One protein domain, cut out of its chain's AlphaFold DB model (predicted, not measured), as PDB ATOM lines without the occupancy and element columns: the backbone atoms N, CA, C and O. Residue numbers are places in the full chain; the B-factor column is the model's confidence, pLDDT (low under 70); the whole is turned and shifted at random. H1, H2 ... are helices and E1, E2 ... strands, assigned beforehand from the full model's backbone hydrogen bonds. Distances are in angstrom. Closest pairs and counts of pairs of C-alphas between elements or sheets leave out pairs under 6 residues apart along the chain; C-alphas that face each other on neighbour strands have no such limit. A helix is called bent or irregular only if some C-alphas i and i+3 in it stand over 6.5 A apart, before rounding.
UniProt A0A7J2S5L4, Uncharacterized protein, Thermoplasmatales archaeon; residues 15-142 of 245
ATOM      1  N   PHE A  15     156.510 123.009 129.157       81.00
ATOM      2  CA  PHE A  15     155.199 122.957 129.816       81.00
ATOM      3  C   PHE A  15     155.255 123.276 131.315       81.00
ATOM      4  O   PHE A  15     154.375 122.875 132.077       81.00
ATOM      5  N   SER A  16     156.275 124.007 131.775       89.44
ATOM      6  CA  SER A  16     156.266 124.493 133.152       89.44
ATOM      7  C   SER A  16     155.029 125.355 133.431       89.44
ATOM      8  O   SER A  16     154.517 126.051 132.549       89.44
ATOM      9  N   PHE A  17     154.586 125.383 134.687       91.00
ATOM     10  CA  PHE A  17     153.476 126.237 135.114       91.00
ATOM     11  C   PHE A  17     153.697 127.720 134.745       91.00
ATOM     12  O   PHE A  17     152.774 128.409 134.305       91.00
ATOM     13  N   THR A  18     154.937 128.210 134.842       91.62
ATOM     14  CA  THR A  18     155.317 129.573 134.435       91.62
ATOM     15  C   THR A  18     155.128 129.800 132.935       91.62
ATOM     16  O   THR A  18     154.611 130.837 132.528       91.62
ATOM     17  N   SER A  19     155.517 128.832 132.103       92.00
ATOM     18  CA  SER A  19     155.325 128.914 130.653       92.00
ATOM     19  C   SER A  19     153.842 128.916 130.296       92.00
ATOM     20  O   SER A  19     153.395 129.781 129.551       92.00
ATOM     21  N   ILE A  20     153.066 127.996 130.876       93.88
ATOM     22  CA  ILE A  20     151.624 127.867 130.622       93.88
ATOM     23  C   ILE A  20     150.886 129.144 131.033       93.88
ATOM     24  O   ILE A  20     150.109 129.685 130.247       93.88
ATOM     25  N   SER A  21     151.159 129.669 132.231       95.19
ATOM     26  CA  SER A  21     150.537 130.909 132.714       95.19
ATOM     27  C   SER A  21     150.883 132.114 131.836       95.19
ATOM     28  O   SER A  21     149.999 132.901 131.508       95.19
ATOM     29  N   ARG A  22     152.132 132.246 131.380       95.75
ATOM     30  CA  ARG A  22     152.529 133.326 130.464       95.75
ATOM     31  C   ARG A  22     151.913 133.188 129.083       95.75
ATOM     32  O   ARG A  22     151.459 134.186 128.539       95.75
ATOM     33  N   ILE A  23     151.844 131.978 128.533       94.94
ATOM     34  CA  ILE A  23     151.145 131.729 127.267       94.94
ATOM     35  C   ILE A  23     149.673 132.113 127.408       94.94
ATOM     36  O   ILE A  23     149.157 132.838 126.565       94.94
ATOM     37  N   PHE A  24     149.009 131.712 128.493       96.56
ATOM     38  CA  PHE A  24     147.635 132.132 128.762       96.56
ATOM     39  C   PHE A  24     147.510 133.664 128.822       96.56
ATOM     40  O   PHE A  24     146.655 134.233 128.147       96.56
ATOM     41  N   LEU A  25     148.396 134.344 129.558       96.88
ATOM     42  CA  LEU A  25     148.402 135.807 129.664       96.88
ATOM     43  C   LEU A  25     148.670 136.509 128.326       96.88
ATOM     44  O   LEU A  25     148.077 137.560 128.085       96.88
ATOM     45  N   LEU A  26     149.501 135.932 127.446       96.19
ATOM     46  CA  LEU A  26     149.734 136.460 126.096       96.19
ATOM     47  C   LEU A  26     148.441 136.560 125.287       96.19
ATOM     48  O   LEU A  26     148.314 137.478 124.492       96.19
ATOM     49  N   PHE A  27     147.479 135.660 125.487       95.81
ATOM     50  CA  PHE A  27     146.189 135.735 124.797       95.81
ATOM     51  C   PHE A  27     145.153 136.512 125.604       95.81
ATOM     52  O   PHE A  27     144.446 137.357 125.059       95.81
ATOM     53  N   PHE A  28     145.082 136.263 126.910       97.69
ATOM     54  CA  PHE A  28     144.056 136.828 127.777       97.69
ATOM     55  C   PHE A  28     144.159 138.354 127.901       97.69
ATOM     56  O   PHE A  28     143.141 139.046 127.825       97.69
ATOM     57  N   VAL A  29     145.373 138.896 128.059       97.69
ATOM     58  CA  VAL A  29     145.569 140.342 128.246       97.69
ATOM     59  C   VAL A  29     145.205 141.127 126.979       97.69
ATOM     60  O   VAL A  29     144.370 142.028 127.092       97.69
ATOM     61  N   PRO A  30     145.724 140.807 125.775       97.81
ATOM     62  CA  PRO A  30     145.297 141.482 124.551       97.81
ATOM     63  C   PRO A  30     143.814 141.287 124.253       97.81
ATOM     64  O   PRO A  30     143.141 142.262 123.937       97.81
ATOM     65  N   PHE A  31     143.274 140.074 124.420       97.62
ATOM     66  CA  PHE A  31     141.845 139.823 124.214       97.62
ATOM     67  C   PHE A  31     140.976 140.739 125.081       97.62
ATOM     68  O   PHE A  31     140.030 141.353 124.589       97.62
ATOM     69  N   THR A  32     141.332 140.886 126.357       97.88
ATOM     70  CA  THR A  32     140.629 141.775 127.289       97.88
ATOM     71  C   THR A  32     140.782 143.241 126.886       97.88
ATOM     72  O   THR A  32     139.790 143.965 126.847       97.88
ATOM     73  N   ALA A  33     141.999 143.679 126.549       97.94
ATOM     74  CA  ALA A  33     142.266 145.058 126.145       97.94
ATOM     75  C   ALA A  33     141.444 145.461 124.911       97.94
ATOM     76  O   ALA A  33     140.783 146.498 124.934       97.94
ATOM     77  N   TYR A  34     141.428 144.619 123.875       98.06
ATOM     78  CA  TYR A  34     140.674 144.871 122.645       98.06
ATOM     79  C   TYR A  34     139.158 144.735 122.845       98.06
ATOM     80  O   TYR A  34     138.389 145.533 122.321       98.06
ATOM     81  N   SER A  35     138.699 143.808 123.691       97.81
ATOM     82  CA  SER A  35     137.271 143.719 124.041       97.81
ATOM     83  C   SER A  35     136.778 144.979 124.765       97.81
ATOM     84  O   SER A  35     135.691 145.478 124.480       97.81
ATOM     85  N   ILE A  36     137.588 145.527 125.679       98.12
ATOM     86  CA  ILE A  36     137.287 146.792 126.363       98.12
ATOM     87  C   ILE A  36     137.361 147.971 125.388       98.12
ATOM     88  O   ILE A  36     136.550 148.886 125.496       98.12
ATOM     89  N   ALA A  37     138.292 147.955 124.431       97.69
ATOM     90  CA  ALA A  37     138.402 148.986 123.402       97.69
ATOM     91  C   ALA A  37     137.161 149.057 122.496       97.69
ATOM     92  O   ALA A  37     136.725 150.151 122.140       97.69
ATOM     93  N   LEU A  38     136.546 147.911 122.196       97.06
ATOM     94  CA  LEU A  38     135.340 147.839 121.376       97.06
ATOM     95  C   LEU A  38     134.076 148.324 122.110       97.06
ATOM     96  O   LEU A  38     133.158 148.857 121.481       97.06
ATOM     97  N   LEU A  39     134.015 148.157 123.435       97.19
ATOM     98  CA  LEU A  39     132.807 148.402 124.227       97.19
ATOM     99  C   LEU A  39     132.241 149.836 124.082       97.19
ATOM    100  O   LEU A  39     131.039 149.947 123.843       97.19
ATOM    101  N   PRO A  40     133.030 150.932 124.161       96.81
ATOM    102  CA  PRO A  40     132.510 152.288 123.968       96.81
ATOM    103  C   PRO A  40     131.871 152.512 122.595       96.81
ATOM    104  O   PRO A  40     130.823 153.149 122.516       96.81
ATOM    105  N   CYS A  41     132.470 151.977 121.527       96.06
ATOM    106  CA  CYS A  41     131.917 152.080 120.173       96.06
ATOM    107  C   CYS A  41     130.603 151.297 120.067       96.06
ATOM    108  O   CYS A  41     129.600 151.817 119.589       96.06
ATOM    109  N   PHE A  42     130.562 150.080 120.616       97.12
ATOM    110  CA  PHE A  42     129.338 149.284 120.637       97.12
ATOM    111  C   PHE A  42     128.201 149.973 121.412       97.12
ATOM    112  O   PHE A  42     127.072 150.040 120.927       97.12
ATOM    113  N   VAL A  43     128.492 150.537 122.587       97.81
ATOM    114  CA  VAL A  43     127.507 151.272 123.399       97.81
ATOM    115  C   VAL A  43     127.027 152.540 122.688       97.81
ATOM    116  O   VAL A  43     125.822 152.795 122.664       97.81
ATOM    117  N   SER A  44     127.939 153.308 122.081       96.69
ATOM    118  CA  SER A  44     127.601 154.491 121.277       96.69
ATOM    119  C   SER A  44     126.640 154.124 120.147       96.69
ATOM    120  O   SER A  44     125.570 154.724 120.011       96.69
ATOM    121  N   PHE A  45     126.954 153.053 119.414       96.88
ATOM    122  CA  PHE A  45     126.112 152.567 118.334       96.88
ATOM    123  C   PHE A  45     124.704 152.192 118.810       96.88
ATOM    124  O   PHE A  45     123.724 152.640 118.217       96.88
ATOM    125  N   LEU A  46     124.583 151.426 119.900       97.56
ATOM    126  CA  LEU A  46     123.282 151.033 120.455       97.56
ATOM    127  C   LEU A  46     122.429 152.227 120.895       97.56
ATOM    128  O   LEU A  46     121.205 152.156 120.821       97.56
ATOM    129  N   PHE A  47     123.058 153.308 121.357       97.25
ATOM    130  CA  PHE A  47     122.350 154.504 121.803       97.25
ATOM    131  C   PHE A  47     121.898 155.388 120.633       97.25
ATOM    132  O   PHE A  47     120.792 155.926 120.648       97.25
ATOM    133  N   VAL A  48     122.740 155.530 119.607       96.31
ATOM    134  CA  VAL A  48     122.502 156.464 118.499       96.31
ATOM    135  C   VAL A  48     121.718 155.822 117.351       96.31
ATOM    136  O   VAL A  48     120.879 156.488 116.745       96.31
ATOM    137  N   TYR A  49     121.919 154.531 117.067       95.81
ATOM    138  CA  TYR A  49     121.220 153.822 115.988       95.81
ATOM    139  C   TYR A  49     119.681 153.937 116.067       95.81
ATOM    140  O   TYR A  49     119.076 154.262 115.043       95.81
ATOM    141  N   PRO A  50     119.023 153.777 117.238       97.19
ATOM    142  CA  PRO A  50     117.568 153.911 117.354       97.19
ATOM    143  C   PRO A  50     117.017 155.307 117.026       97.19
ATOM    144  O   PRO A  50     115.814 155.452 116.820       97.19
ATOM    145  N   LEU A  51     117.871 156.338 116.974       95.00
ATOM    146  CA  LEU A  51     117.472 157.694 116.582       95.00
ATOM    147  C   LEU A  51     117.242 157.811 115.064       95.00
ATOM    148  O   LEU A  51     116.577 158.743 114.603       95.00
ATOM    149  N   PHE A  52     117.764 156.863 114.280       96.25
ATOM    150  CA  PHE A  52     117.575 156.808 112.837       96.25
ATOM    151  C   PHE A  52     116.297 156.050 112.463       96.25
ATOM    152  O   PHE A  52     115.917 155.037 113.037       96.25
ATOM    153  N   SER A  53     115.635 156.546 111.424       95.50
ATOM    154  CA  SER A  53     114.425 155.960 110.846       95.50
ATOM    155  C   SER A  53     114.514 156.071 109.333       95.50
ATOM    156  O   SER A  53     114.465 157.174 108.789       95.50
ATOM    157  N   PHE A  54     114.664 154.929 108.666       95.31
ATOM    158  CA  PHE A  54     114.936 154.844 107.228       95.31
ATOM    159  C   PHE A  54     113.715 155.105 106.336       95.31
ATOM    160  O   PHE A  54     113.810 155.009 105.119       95.31
ATOM    161  N   SER A  55     112.578 155.494 106.918       96.19
ATOM    162  CA  SER A  55     111.465 156.078 106.164       96.19
ATOM    163  C   SER A  55     111.720 157.541 105.781       96.19
ATOM    164  O   SER A  55     111.105 158.049 104.845       96.19
ATOM    165  N   LYS A  56     112.630 158.239 106.480       96.75
ATOM    166  CA  LYS A  56     112.965 159.647 106.229       96.75
ATOM    167  C   LYS A  56     114.231 159.758 105.381       96.75
ATOM    168  O   LYS A  56     115.302 159.322 105.802       96.75
ATOM    169  N   ILE A  57     114.137 160.447 104.242       97.38
ATOM    170  CA  ILE A  57     115.267 160.660 103.317       97.38
ATOM    171  C   ILE A  57     116.478 161.322 103.993       97.38
ATOM    172  O   ILE A  57     117.618 160.943 103.742       97.38
ATOM    173  N   LEU A  58     116.234 162.251 104.926       96.69
ATOM    174  CA  LEU A  58     117.288 162.916 105.693       96.69
ATOM    175  C   LEU A  58     118.107 161.918 106.526       96.69
ATOM    176  O   LEU A  58     119.323 162.027 106.592       96.69
ATOM    177  N   HIS A  59     117.460 160.926 107.140       97.62
ATOM    178  CA  HIS A  59     118.151 159.919 107.947       97.62
ATOM    179  C   HIS A  59     118.996 158.985 107.081       97.62
ATOM    180  O   HIS A  59     120.112 158.659 107.471       97.62
ATOM    181  N   ILE A  60     118.511 158.622 105.889       96.44
ATOM    182  CA  ILE A  60     119.297 157.867 104.902       96.44
ATOM    183  C   ILE A  60     120.564 158.649 104.530       96.44
ATOM    184  O   ILE A  60     121.644 158.070 104.468       96.44
ATOM    185  N   PHE A  61     120.446 159.965 104.339       97.38
ATOM    186  CA  PHE A  61     121.585 160.825 104.021       97.38
ATOM    187  C   PHE A  61     122.565 161.002 105.193       97.38
ATOM    188  O   PHE A  61     123.773 161.038 104.981       97.38
ATOM    189  N   LEU A  62     122.070 161.099 106.432       97.06
ATOM    190  CA  LEU A  62     122.905 161.305 107.624       97.06
ATOM    191  C   LEU A  62     123.581 160.021 108.131       97.06
ATOM    192  O   LEU A  62     124.645 160.092 108.746       97.06
ATOM    193  N   PHE A  63     122.999 158.849 107.876       97.25
ATOM    194  CA  PHE A  63     123.496 157.579 108.409       97.25
ATOM    195  C   PHE A  63     124.949 157.245 108.000       97.25
ATOM    196  O   PHE A  63     125.722 156.856 108.874       97.25
ATOM    197  N   PRO A  64     125.405 157.465 106.748       97.81
ATOM    198  CA  PRO A  64     126.812 157.274 106.380       97.81
ATOM    199  C   PRO A  64     127.794 158.142 107.178       97.81
ATOM    200  O   PRO A  64     128.882 157.678 107.522       97.81
ATOM    201  N   PHE A  65     127.419 159.384 107.511       97.44
ATOM    202  CA  PHE A  65     128.251 160.256 108.347       97.44
ATOM    203  C   PHE A  65     128.363 159.711 109.770       97.44
ATOM    204  O   PHE A  65     129.453 159.715 110.337       97.44
ATOM    205  N   PHE A  66     127.264 159.185 110.315       96.88
ATOM    206  CA  PHE A  66     127.269 158.505 111.608       96.88
ATOM    207  C   PHE A  66     128.168 157.262 111.599       96.88
ATOM    208  O   PHE A  66     129.041 157.147 112.452       96.88
ATOM    209  N   ILE A  67     128.043 156.388 110.596       97.75
ATOM    210  CA  ILE A  67     128.917 155.211 110.459       97.75
ATOM    211  C   ILE A  67     130.390 155.614 110.329       97.75
ATOM    212  O   ILE A  67     131.263 154.987 110.926       97.75
ATOM    213  N   THR A  68     130.679 156.688 109.594       97.06
ATOM    214  CA  THR A  68     132.044 157.220 109.476       97.06
ATOM    215  C   THR A  68     132.561 157.732 110.822       97.06
ATOM    216  O   THR A  68     133.707 157.463 111.180       97.06
ATOM    217  N   ALA A  69     131.727 158.435 111.593       96.62
ATOM    218  CA  ALA A  69     132.081 158.906 112.929       96.62
ATOM    219  C   ALA A  69     132.339 157.741 113.900       96.62
ATOM    220  O   ALA A  69     133.356 157.751 114.592       96.62
ATOM    221  N   GLU A  70     131.488 156.712 113.896       97.56
ATOM    222  CA  GLU A  70     131.676 155.489 114.689       97.56
ATOM    223  C   GLU A  70     132.967 154.764 114.317       97.56
ATOM    224  O   GLU A  70     133.723 154.341 115.188       97.56
ATOM    225  N   PHE A  71     133.286 154.683 113.027       96.62
ATOM    226  CA  PHE A  71     134.530 154.071 112.574       96.62
ATOM    227  C   PHE A  71     135.776 154.830 113.063       96.62
ATOM    228  O   PHE A  71     136.745 154.219 113.519       96.62
ATOM    229  N   LEU A  72     135.756 156.166 113.024       95.88
ATOM    230  CA  LEU A  72     136.842 156.981 113.579       95.88
ATOM    231  C   LEU A  72     136.936 156.845 115.105       95.88
ATOM    232  O   LEU A  72     138.041 156.798 115.650       95.88
ATOM    233  N   PHE A  73     135.795 156.747 115.791       96.94
ATOM    234  CA  PHE A  73     135.743 156.529 117.235       96.94
ATOM    235  C   PHE A  73     136.272 155.143 117.629       96.94
ATOM    236  O   PHE A  73     137.041 155.029 118.583       96.94
ATOM    237  N   PHE A  74     135.966 154.110 116.844       97.19
ATOM    238  CA  PHE A  74     136.563 152.784 116.967       97.19
ATOM    239  C   PHE A  74     138.091 152.847 116.852       97.19
ATOM    240  O   PHE A  74     138.779 152.395 117.764       97.19
ATOM    241  N   ILE A  75     138.641 153.488 115.808       97.00
ATOM    242  CA  ILE A  75     140.101 153.648 115.657       97.00
ATOM    243  C   ILE A  75     140.713 154.354 116.874       97.00
ATOM    244  O   ILE A  75     141.792 153.975 117.340       97.00
ATOM    245  N   PHE A  76     140.033 155.378 117.394       97.00
ATOM    246  CA  PHE A  76     140.465 156.086 118.594       97.00
ATOM    247  C   PHE A  76     140.545 155.150 119.806       97.00
ATOM    248  O   PHE A  76     141.605 155.058 120.430       97.00
ATOM    249  N   CYS A  77     139.477 154.414 120.114       97.62
ATOM    250  CA  CYS A  77     139.431 153.501 121.257       97.62
ATOM    251  C   CYS A  77     140.441 152.348 121.127       97.62
ATOM    252  O   CYS A  77     141.200 152.098 122.065       97.62
ATOM    253  N   GLU A  78     140.524 151.725 119.949       96.69
ATOM    254  CA  GLU A  78     141.488 150.662 119.622       96.69
ATOM    255  C   GLU A  78     142.945 151.123 119.712       96.69
ATOM    256  O   GLU A  78     143.847 150.320 119.921       96.69
ATOM    257  N   SER A  79     143.198 152.426 119.598       96.81
ATOM    258  CA  SER A  79     144.535 152.987 119.795       96.81
ATOM    259  C   SER A  79     144.813 153.320 121.254       96.81
ATOM    260  O   SER A  79     145.867 152.985 121.791       96.81
ATOM    261  N   ILE A  80     143.874 153.977 121.929       97.44
ATOM    262  CA  ILE A  80     144.102 154.500 123.275       97.44
ATOM    263  C   ILE A  80     144.085 153.399 124.333       97.44
ATOM    264  O   ILE A  80     144.965 153.387 125.194       97.44
ATOM    265  N   ILE A  81     143.131 152.468 124.280       97.75
ATOM    266  CA  ILE A  81     142.955 151.470 125.341       97.75
ATOM    267  C   ILE A  81     144.157 150.513 125.434       97.75
ATOM    268  O   ILE A  81     144.719 150.407 126.528       97.75
ATOM    269  N   PRO A  82     144.670 149.903 124.344       97.94
ATOM    270  CA  PRO A  82     145.903 149.116 124.415       97.94
ATOM    271  C   PRO A  82     147.113 149.935 124.888       97.94
ATOM    272  O   PRO A  82     147.923 149.443 125.675       97.94
ATOM    273  N   GLY A  83     147.216 151.208 124.484       97.44
ATOM    274  CA  GLY A  83     148.258 152.122 124.966       97.44
ATOM    275  C   GLY A  83     148.190 152.366 126.479       97.44
ATOM    276  O   GLY A  83     149.220 152.375 127.159       97.44
ATOM    277  N   ILE A  84     146.980 152.505 127.033       97.56
ATOM    278  CA  ILE A  84     146.750 152.591 128.481       97.56
ATOM    279  C   ILE A  84     147.145 151.282 129.165       97.56
ATOM    280  O   ILE A  84     147.831 151.343 130.179       97.56
ATOM    281  N   PHE A  85     146.788 150.120 128.612       97.62
ATOM    282  CA  PHE A  85     147.198 148.815 129.149       97.62
ATOM    283  C   PHE A  85     148.724 148.686 129.224       97.62
ATOM    284  O   PHE A  85     149.255 148.344 130.282       97.62
ATOM    285  N   ILE A  86     149.438 149.034 128.144       97.88
ATOM    286  CA  ILE A  86     150.911 149.041 128.114       97.88
ATOM    287  C   ILE A  86     151.471 149.904 129.251       97.88
ATOM    288  O   ILE A  86     152.373 149.477 129.976       97.88
ATOM    289  N   LYS A  87     150.924 151.110 129.438       96.75
ATOM    290  CA  LYS A  87     151.372 152.044 130.476       96.75
ATOM    291  C   LYS A  87     151.030 151.567 131.891       96.75
ATOM    292  O   LYS A  87     151.886 151.639 132.766       96.75
ATOM    293  N   MET A  88     149.801 151.110 132.105       96.81
ATOM    294  CA  MET A  88     149.244 150.737 133.407       96.81
ATOM    295  C   MET A  88     149.908 149.487 133.979       96.81
ATOM    296  O   MET A  88     150.245 149.464 135.158       96.81
ATOM    297  N   PHE A  89     150.147 148.476 133.143       95.75
ATOM    298  CA  PHE A  89     150.791 147.228 133.560       95.75
ATOM    299  C   PHE A  89     152.317 147.251 133.411       95.75
ATOM    300  O   PHE A  89     152.970 146.244 133.672       95.75
ATOM    301  N   GLY A  90     152.898 148.380 132.984       94.00
ATOM    302  CA  GLY A  90     154.345 148.514 132.820       94.00
ATOM    303  C   GLY A  90     154.935 147.503 131.831       94.00
ATOM    304  O   GLY A  90     156.020 146.984 132.074       94.00
ATOM    305  N   ILE A  91     154.223 147.213 130.734       96.19
ATOM    306  CA  ILE A  91     154.604 146.197 129.741       96.19
ATOM    307  C   ILE A  91     155.771 146.738 128.911       96.19
ATOM    308  O   ILE A  91     155.581 147.414 127.900       96.19
ATOM    309  N   ARG A  92     156.985 146.519 129.409       95.62
ATOM    310  CA  ARG A  92     158.241 147.055 128.879       95.62
ATOM    311  C   ARG A  92     159.351 146.039 129.101       95.62
ATOM    312  O   ARG A  92     159.262 145.210 130.007       95.62
ATOM    313  N   CYS A  93     160.400 146.148 128.301       95.12
ATOM    314  CA  CYS A  93     161.594 145.332 128.454       95.12
ATOM    315  C   CYS A  93     162.737 146.135 129.081       95.12
ATOM    316  O   CYS A  93     162.819 147.356 128.934       95.12
ATOM    317  N   GLU A  94     163.617 145.421 129.770       95.00
ATOM    318  CA  GLU A  94     164.826 145.940 130.402       95.00
ATOM    319  C   GLU A  94     166.040 145.730 129.477       95.00
ATOM    320  O   GLU A  94     166.085 144.775 128.694       95.00
ATOM    321  N   GLU A  95     167.029 146.627 129.550       97.38
ATOM    322  CA  GLU A  95     168.270 146.502 128.772       97.38
ATOM    323  C   GLU A  95     169.035 145.227 129.152       97.38
ATOM    324  O   GLU A  95     169.101 144.861 130.325       97.38
ATOM    325  N   GLY A  96     169.629 144.562 128.162       96.50
ATOM    326  CA  GLY A  96     170.438 143.364 128.372       96.50
ATOM    327  C   GLY A  96     170.270 142.301 127.291       96.50
ATOM    328  O   GLY A  96     169.595 142.502 126.278       96.50
ATOM    329  N   GLU A  97     170.911 141.161 127.530       97.00
ATOM    330  CA  GLU A  97     170.749 139.937 126.748       97.00
ATOM    331  C   GLU A  97     169.855 138.958 127.504       97.00
ATOM    332  O   GLU A  97     170.137 138.609 128.649       97.00
ATOM    333  N   HIS A  98     168.796 138.500 126.844       96.44
ATOM    334  CA  HIS A  98     167.746 137.675 127.437       96.44
ATOM    335  C   HIS A  98     167.560 136.381 126.643       96.44
ATOM    336  O   HIS A  98     167.825 136.330 125.439       96.44
ATOM    337  N   GLU A  99     167.108 135.322 127.308       94.69
ATOM    338  CA  GLU A  99     166.922 134.022 126.662       94.69
ATOM    339  C   GLU A  99     165.711 134.040 125.720       94.69
ATOM    340  O   GLU A  99     164.682 134.660 125.999       94.69
ATOM    341  N   LEU A 100     165.801 133.313 124.603       93.19
ATOM    342  CA  LEU A 100     164.706 133.169 123.633       93.19
ATOM    343  C   LEU A 100     163.688 132.120 124.096       93.19
ATOM    344  O   LEU A 100     163.405 131.143 123.406       93.19
ATOM    345  N   SER A 101     163.153 132.313 125.299       92.00
ATOM    346  CA  SER A 101     162.188 131.415 125.926       92.00
ATOM    347  C   SER A 101     161.066 132.206 126.573       92.00
ATOM    348  O   SER A 101     161.289 133.245 127.184       92.00
ATOM    349  N   ILE A 102     159.844 131.675 126.530       91.81
ATOM    350  CA  ILE A 102     158.696 132.291 127.206       91.81
ATOM    351  C   ILE A 102     158.868 132.353 128.736       91.81
ATOM    352  O   ILE A 102     158.225 133.169 129.402       91.81
ATOM    353  N   LYS A 103     159.763 131.529 129.305       91.75
ATOM    354  CA  LYS A 103     160.194 131.607 130.711       91.75
ATOM    355  C   LYS A 103     161.041 132.837 131.019       91.75
ATOM    356  O   LYS A 103     161.058 133.279 132.171       91.75
ATOM    357  N   ASP A 104     161.683 133.439 130.029       94.44
ATOM    358  CA  ASP A 104     162.359 134.715 130.202       94.44
ATOM    359  C   ASP A 104     161.318 135.843 130.281       94.44
ATOM    360  O   ASP A 104     160.401 135.941 129.461       94.44
ATOM    361  N   LYS A 105     161.407 136.665 131.334       95.44
ATOM    362  CA  LYS A 105     160.457 137.762 131.579       95.44
ATOM    363  C   LYS A 105     160.480 138.766 130.427       95.44
ATOM    364  O   LYS A 105     159.414 139.207 130.009       95.44
ATOM    365  N   ASN A 106     161.657 139.131 129.926       96.62
ATOM    366  CA  ASN A 106     161.809 140.160 128.903       96.62
ATOM    367  C   ASN A 106     161.348 139.664 127.538       96.62
ATOM    368  O   ASN A 106     160.703 140.422 126.817       96.62
ATOM    369  N   PHE A 107     161.583 138.390 127.217       96.62
ATOM    370  CA  PHE A 107     161.033 137.785 126.005       96.62
ATOM    371  C   PHE A 107     159.496 137.730 126.040       96.62
ATOM    372  O   PHE A 107     158.838 138.123 125.074       96.62
ATOM    373  N   PHE A 108     158.904 137.330 127.172       96.88
ATOM    374  CA  PHE A 108     157.451 137.390 127.371       96.88
ATOM    375  C   PHE A 108     156.904 138.822 127.269       96.88
ATOM    376  O   PHE A 108     155.927 139.048 126.555       96.88
ATOM    377  N   MET A 109     157.536 139.794 127.935       97.69
ATOM    378  CA  MET A 109     157.110 141.198 127.892       97.69
ATOM    379  C   MET A 109     157.218 141.787 126.487       97.69
ATOM    380  O   MET A 109     156.328 142.529 126.082       97.69
ATOM    381  N   LEU A 110     158.248 141.418 125.719       97.44
ATOM    382  CA  LEU A 110     158.396 141.836 124.326       97.44
ATOM    383  C   LEU A 110     157.243 141.309 123.466       97.44
ATOM    384  O   LEU A 110     156.644 142.066 122.701       97.44
ATOM    385  N   ALA A 111     156.909 140.023 123.611       97.25
ATOM    386  CA  ALA A 111     155.804 139.400 122.889       97.25
ATOM    387  C   ALA A 111     154.453 140.028 123.269       97.25
ATOM    388  O   ALA A 111     153.668 140.384 122.388       97.25
ATOM    389  N   LEU A 112     154.208 140.231 124.568       97.94
ATOM    390  CA  LEU A 112     152.989 140.865 125.063       97.94
ATOM    391  C   LEU A 112     152.869 142.316 124.576       97.94
ATOM    392  O   LEU A 112     151.813 142.722 124.089       97.94
ATOM    393  N   HIS A 113     153.963 143.082 124.651       97.88
ATOM    394  CA  HIS A 113     154.028 144.437 124.115       97.88
ATOM    395  C   HIS A 113     153.701 144.430 122.622       97.88
ATOM    396  O   HIS A 113     152.851 145.197 122.185       97.88
ATOM    397  N   ALA A 114     154.309 143.538 121.834       97.12
ATOM    398  CA  ALA A 114     154.059 143.447 120.399       97.12
ATOM    399  C   ALA A 114     152.577 143.191 120.070       97.12
ATOM    400  O   ALA A 114     152.060 143.821 119.146       97.12
ATOM    401  N   MET A 115     151.882 142.338 120.834       97.69
ATOM    402  CA  MET A 115     150.455 142.043 120.630       97.69
ATOM    403  C   MET A 115     149.530 143.232 120.922       97.69
ATOM    404  O   MET A 115     148.507 143.377 120.255       97.69
ATOM    405  N   LEU A 116     149.881 144.094 121.880       97.81
ATOM    406  CA  LEU A 116     149.120 145.311 122.207       97.81
ATOM    407  C   LEU A 116     149.524 146.517 121.347       97.81
ATOM    408  O   LEU A 116     148.733 147.426 121.128       97.81
ATOM    409  N   TYR A 117     150.774 146.547 120.887       97.81
ATOM    410  CA  TYR A 117     151.365 147.711 120.239       97.81
ATOM    411  C   TYR A 117     151.229 147.695 118.712       97.81
ATOM    412  O   TYR A 117     150.938 148.722 118.097       97.81
ATOM    413  N   ARG A 118     151.457 146.535 118.076       95.94
ATOM    414  CA  ARG A 118     151.530 146.427 116.609       95.94
ATOM    415  C   ARG A 118     150.192 146.704 115.918       95.94
ATOM    416  O   ARG A 118     150.217 147.496 114.975       95.94
ATOM    417  N   PRO A 119     149.054 146.104 116.329       95.88
ATOM    418  CA  PRO A 119     147.798 146.301 115.607       95.88
ATOM    419  C   PRO A 119     147.343 147.768 115.580       95.88
ATOM    420  O   PRO A 119     147.097 148.272 114.479       95.88
ATOM    421  N   PRO A 120     147.347 148.517 116.704       96.06
ATOM    422  CA  PRO A 120     146.979 149.925 116.656       96.06
ATOM    423  C   PRO A 120     147.983 150.780 115.883       96.06
ATOM    424  O   PRO A 120     147.583 151.662 115.126       96.06
ATOM    425  N   LEU A 121     149.289 150.493 115.977       95.00
ATOM    426  CA  LEU A 121     150.286 151.193 115.163       95.00
ATOM    427  C   LEU A 121     150.013 151.026 113.659       95.00
ATOM    428  O   LEU A 121     150.113 151.997 112.903       95.00
ATOM    429  N   MET A 122     149.661 149.815 113.215       93.38
ATOM    430  CA  MET A 122     149.304 149.543 111.819       93.38
ATOM    431  C   MET A 122     148.044 150.308 111.413       93.38
ATOM    432  O   MET A 122     148.050 150.977 110.380       93.38
ATOM    433  N   LEU A 123     147.008 150.281 112.254       93.69
ATOM    434  CA  LEU A 123     145.756 151.001 112.028       93.69
ATOM    435  C   LEU A 123     146.002 152.507 111.842       93.69
ATOM    436  O   LEU A 123     145.596 153.100 110.843       93.69
ATOM    437  N   LEU A 124     146.773 153.111 112.748       94.12
ATOM    438  CA  LEU A 124     147.142 154.528 112.699       94.12
ATOM    439  C   LEU A 124     148.023 154.884 111.495       94.12
ATOM    440  O   LEU A 124     147.981 156.022 111.026       94.12
ATOM    441  N   SER A 125     148.807 153.930 110.983       89.94
ATOM    442  CA  SER A 125     149.627 154.123 109.778       89.94
ATOM    443  C   SER A 125     148.776 154.139 108.504       89.94
ATOM    444  O   SER A 125     149.049 154.925 107.601       89.94
ATOM    445  N   ILE A 126     147.723 153.313 108.439       92.00
ATOM    446  CA  ILE A 126     146.810 153.238 107.287       92.00
ATOM    447  C   ILE A 126     146.007 154.538 107.155       92.00
ATOM    448  O   ILE A 126     145.961 155.129 106.077       92.00
ATOM    449  N   PHE A 127     145.425 155.016 108.257       91.56
ATOM    450  CA  PHE A 127     144.553 156.198 108.259       91.56
ATOM    451  C   PHE A 127     145.292 157.532 108.433       91.56
ATOM    452  O   PHE A 127     144.668 158.588 108.368       91.56
ATOM    453  N   LYS A 128     146.617 157.507 108.639       90.69
ATOM    454  CA  LYS A 128     147.484 158.694 108.779       90.69
ATOM    455  C   LYS A 128     147.007 159.697 109.843       90.69
ATOM    456  O   LYS A 128     147.165 160.909 109.696       90.69
ATOM    457  N   LEU A 129     146.468 159.195 110.955       92.31
ATOM    458  CA  LEU A 129     146.006 160.015 112.079       92.31
ATOM    459  C   LEU A 129     147.191 160.441 112.965       92.31
ATOM    460  O   LEU A 129     147.388 159.909 114.058       92.31
ATOM    461  N   LEU A 130     148.000 161.395 112.489       92.69
ATOM    462  CA  LEU A 130     149.257 161.813 113.137       92.69
ATOM    463  C   LEU A 130     149.117 162.217 114.619       92.69
ATOM    464  O   LEU A 130     149.923 161.738 115.421       92.69
ATOM    465  N   PRO A 131     148.126 163.034 115.038       93.81
ATOM    466  CA  PRO A 131     148.002 163.412 116.446       93.81
ATOM    467  C   PRO A 131     147.733 162.208 117.356       93.81
ATOM    468  O   PRO A 131     148.364 162.059 118.404       93.81
ATOM    469  N   LEU A 132     146.842 161.309 116.923       95.81
ATOM    470  CA  LEU A 132     146.500 160.093 117.657       95.81
ATOM    471  C   LEU A 132     147.680 159.115 117.702       95.81
ATOM    472  O   LEU A 132     147.974 158.549 118.752       95.81
ATOM    473  N   ARG A 133     148.414 158.981 116.593       95.75
ATOM    474  CA  ARG A 133     149.658 158.209 116.516       95.75
ATOM    475  C   ARG A 133     150.701 158.701 117.514       95.75
ATOM    476  O   ARG A 133     151.256 157.896 118.254       95.75
ATOM    477  N   MET A 134     150.946 160.008 117.572       95.94
ATOM    478  CA  MET A 134     151.892 160.593 118.530       95.94
ATOM    479  C   MET A 134     151.469 160.355 119.979       95.94
ATOM    480  O   MET A 134     152.309 160.030 120.820       95.94
ATOM    481  N   LEU A 135     150.173 160.485 120.276       96.06
ATOM    482  CA  LEU A 135     149.633 160.180 121.598       96.06
ATOM    483  C   LEU A 135     149.850 158.705 121.961       96.06
ATOM    484  O   LEU A 135     150.370 158.419 123.040       96.06
ATOM    485  N   PHE A 136     149.527 157.786 121.051       97.50
ATOM    486  CA  PHE A 136     149.730 156.351 121.239       97.50
ATOM    487  C   PHE A 136     151.202 156.002 121.486       97.50
ATOM    488  O   PHE A 136     151.518 155.362 122.485       97.50
ATOM    489  N   LEU A 137     152.120 156.508 120.657       97.12
ATOM    490  CA  LEU A 137     153.561 156.293 120.825       97.12
ATOM    491  C   LEU A 137     154.054 156.748 122.209       97.12
ATOM    492  O   LEU A 137     154.815 156.033 122.864       97.12
ATOM    493  N   ARG A 138     153.597 157.915 122.686       97.00
ATOM    494  CA  ARG A 138     153.931 158.425 124.027       97.00
ATOM    495  C   ARG A 138     153.334 157.566 125.144       97.00
ATOM    496  O   ARG A 138     154.010 157.339 126.147       97.00
ATOM    497  N   LEU A 139     152.103 157.071 124.991       96.81
ATOM    498  CA  LEU A 139     151.493 156.130 125.942       96.81
ATOM    499  C   LEU A 139     152.297 154.827 126.027       96.81
ATOM    500  O   LEU A 139     152.569 154.353 127.131       96.81
ATOM    501  N   SER A 140     152.778 154.325 124.887       97.44
ATOM    502  CA  SER A 140     153.671 153.165 124.798       97.44
ATOM    503  C   SER A 140     155.101 153.438 125.291       97.44
ATOM    504  O   SER A 140     155.931 152.533 125.309       97.44
ATOM    505  N   GLY A 141     155.401 154.658 125.744       97.50
ATOM    506  CA  GLY A 141     156.644 155.006 126.434       97.50
ATOM    507  C   GLY A 141     157.661 155.795 125.613       97.50
ATOM    508  O   GLY A 141     158.720 156.107 126.155       97.50
ATOM    509  N   LEU A 142     157.350 156.165 124.362       98.19
ATOM    510  CA  LEU A 142     158.245 156.978 123.537       98.19
ATOM    511  C   LEU A 142     158.505 158.333 124.190       98.19
ATOM    512  O   LEU A 142     157.576 159.105 124.456       98.19
TER     513      LEU A 142
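What this domain is: This is residues 15 to 142 of the 245 residues of an uncharacterized protein of Thermoplasmatales archaeon (UniProt A0A7J2S5L4). A long, narrow helical body: the longest helix, H1, gently bent, runs along one side, and H2 folds back beside it, with H3a nearly in line with H2 and packed on H1a. At the far side of H2 from H1, the short hairpin of H3b and H4 packs on H2, while the small strand E1 lies in the loop at one end of the rod. The printed part has 128 residues with four named helices and one named strand, in the order H1, H2, E1, H3, H4, and its class is mostly helix. It is loose, with a radius of gyration of the C-alphas of 18.8 A, and spans 63 by 31 by 21 A, only just a rod.

Where its parts are: H1, residues 17 to 51, was assigned as one helix by its hydrogen bonds but is bent, with C-alphas 37 and 40 6.8 A apart. Its arm H1a, residues 17 to 37, begins at C-alpha 17 (153.476, 126.237, 135.114) and is 29.7 A long; H1b, residues 40 to 51, is 17.6 A long and irregular, with C-alphas 47 and 50 6.6 A apart. H2, residues 57 to 88, is 46.5 A long and only just irregular, with C-alphas 61 and 64 6.7 A apart. E1 is residues 96 to 98. H3, residues 105 to 127, likewise assigned as one helix by its hydrogen bonds, is bent, with C-alphas 116 and 119 6.8 A apart, into H3a, residues 105 to 116, and H3b, residues 119 to 127. H4, residues 130 to 139, ends at C-alpha 139 (151.493, 156.130, 125.942).

How they stand to each other: H1a, H2 and H3a form an up and down bundle, each running against the one before it in the chain. H1a touches H2 with residues 30 to 37 alone, closest at the C-alphas of Ala 37 and Cys 77, 5.1 A. H1a touches H3a at a shallow tilt of 24 degrees, the same way, closest at the C-alphas of Leu 26 and Leu 112, 5.6 A. H1b and H2 form a helical hairpin, closest at the C-alphas of Cys 41 and Phe 74, 5.7 A. H3b and H4 form another, closest at the C-alphas of Leu 124 and Arg 133, 5.9 A. H2 touches H4, closest at the C-alphas of Gly 83 and Leu 139, 5.2 A. E1 pairs with no named strand. Every O i to N i+4 pair is within hydrogen-bond range in H3a, H3b and H4, against 16 of 17 in H1a, 6 of 8 in H1b and 25 of 28 in H2.

The domain as a whole: The C-alphas farthest apart, of Ser 55 and Glu 97, are 64.8 A apart. The printed part has no cut and no long link, and no printed residue is under 70 in pLDDT.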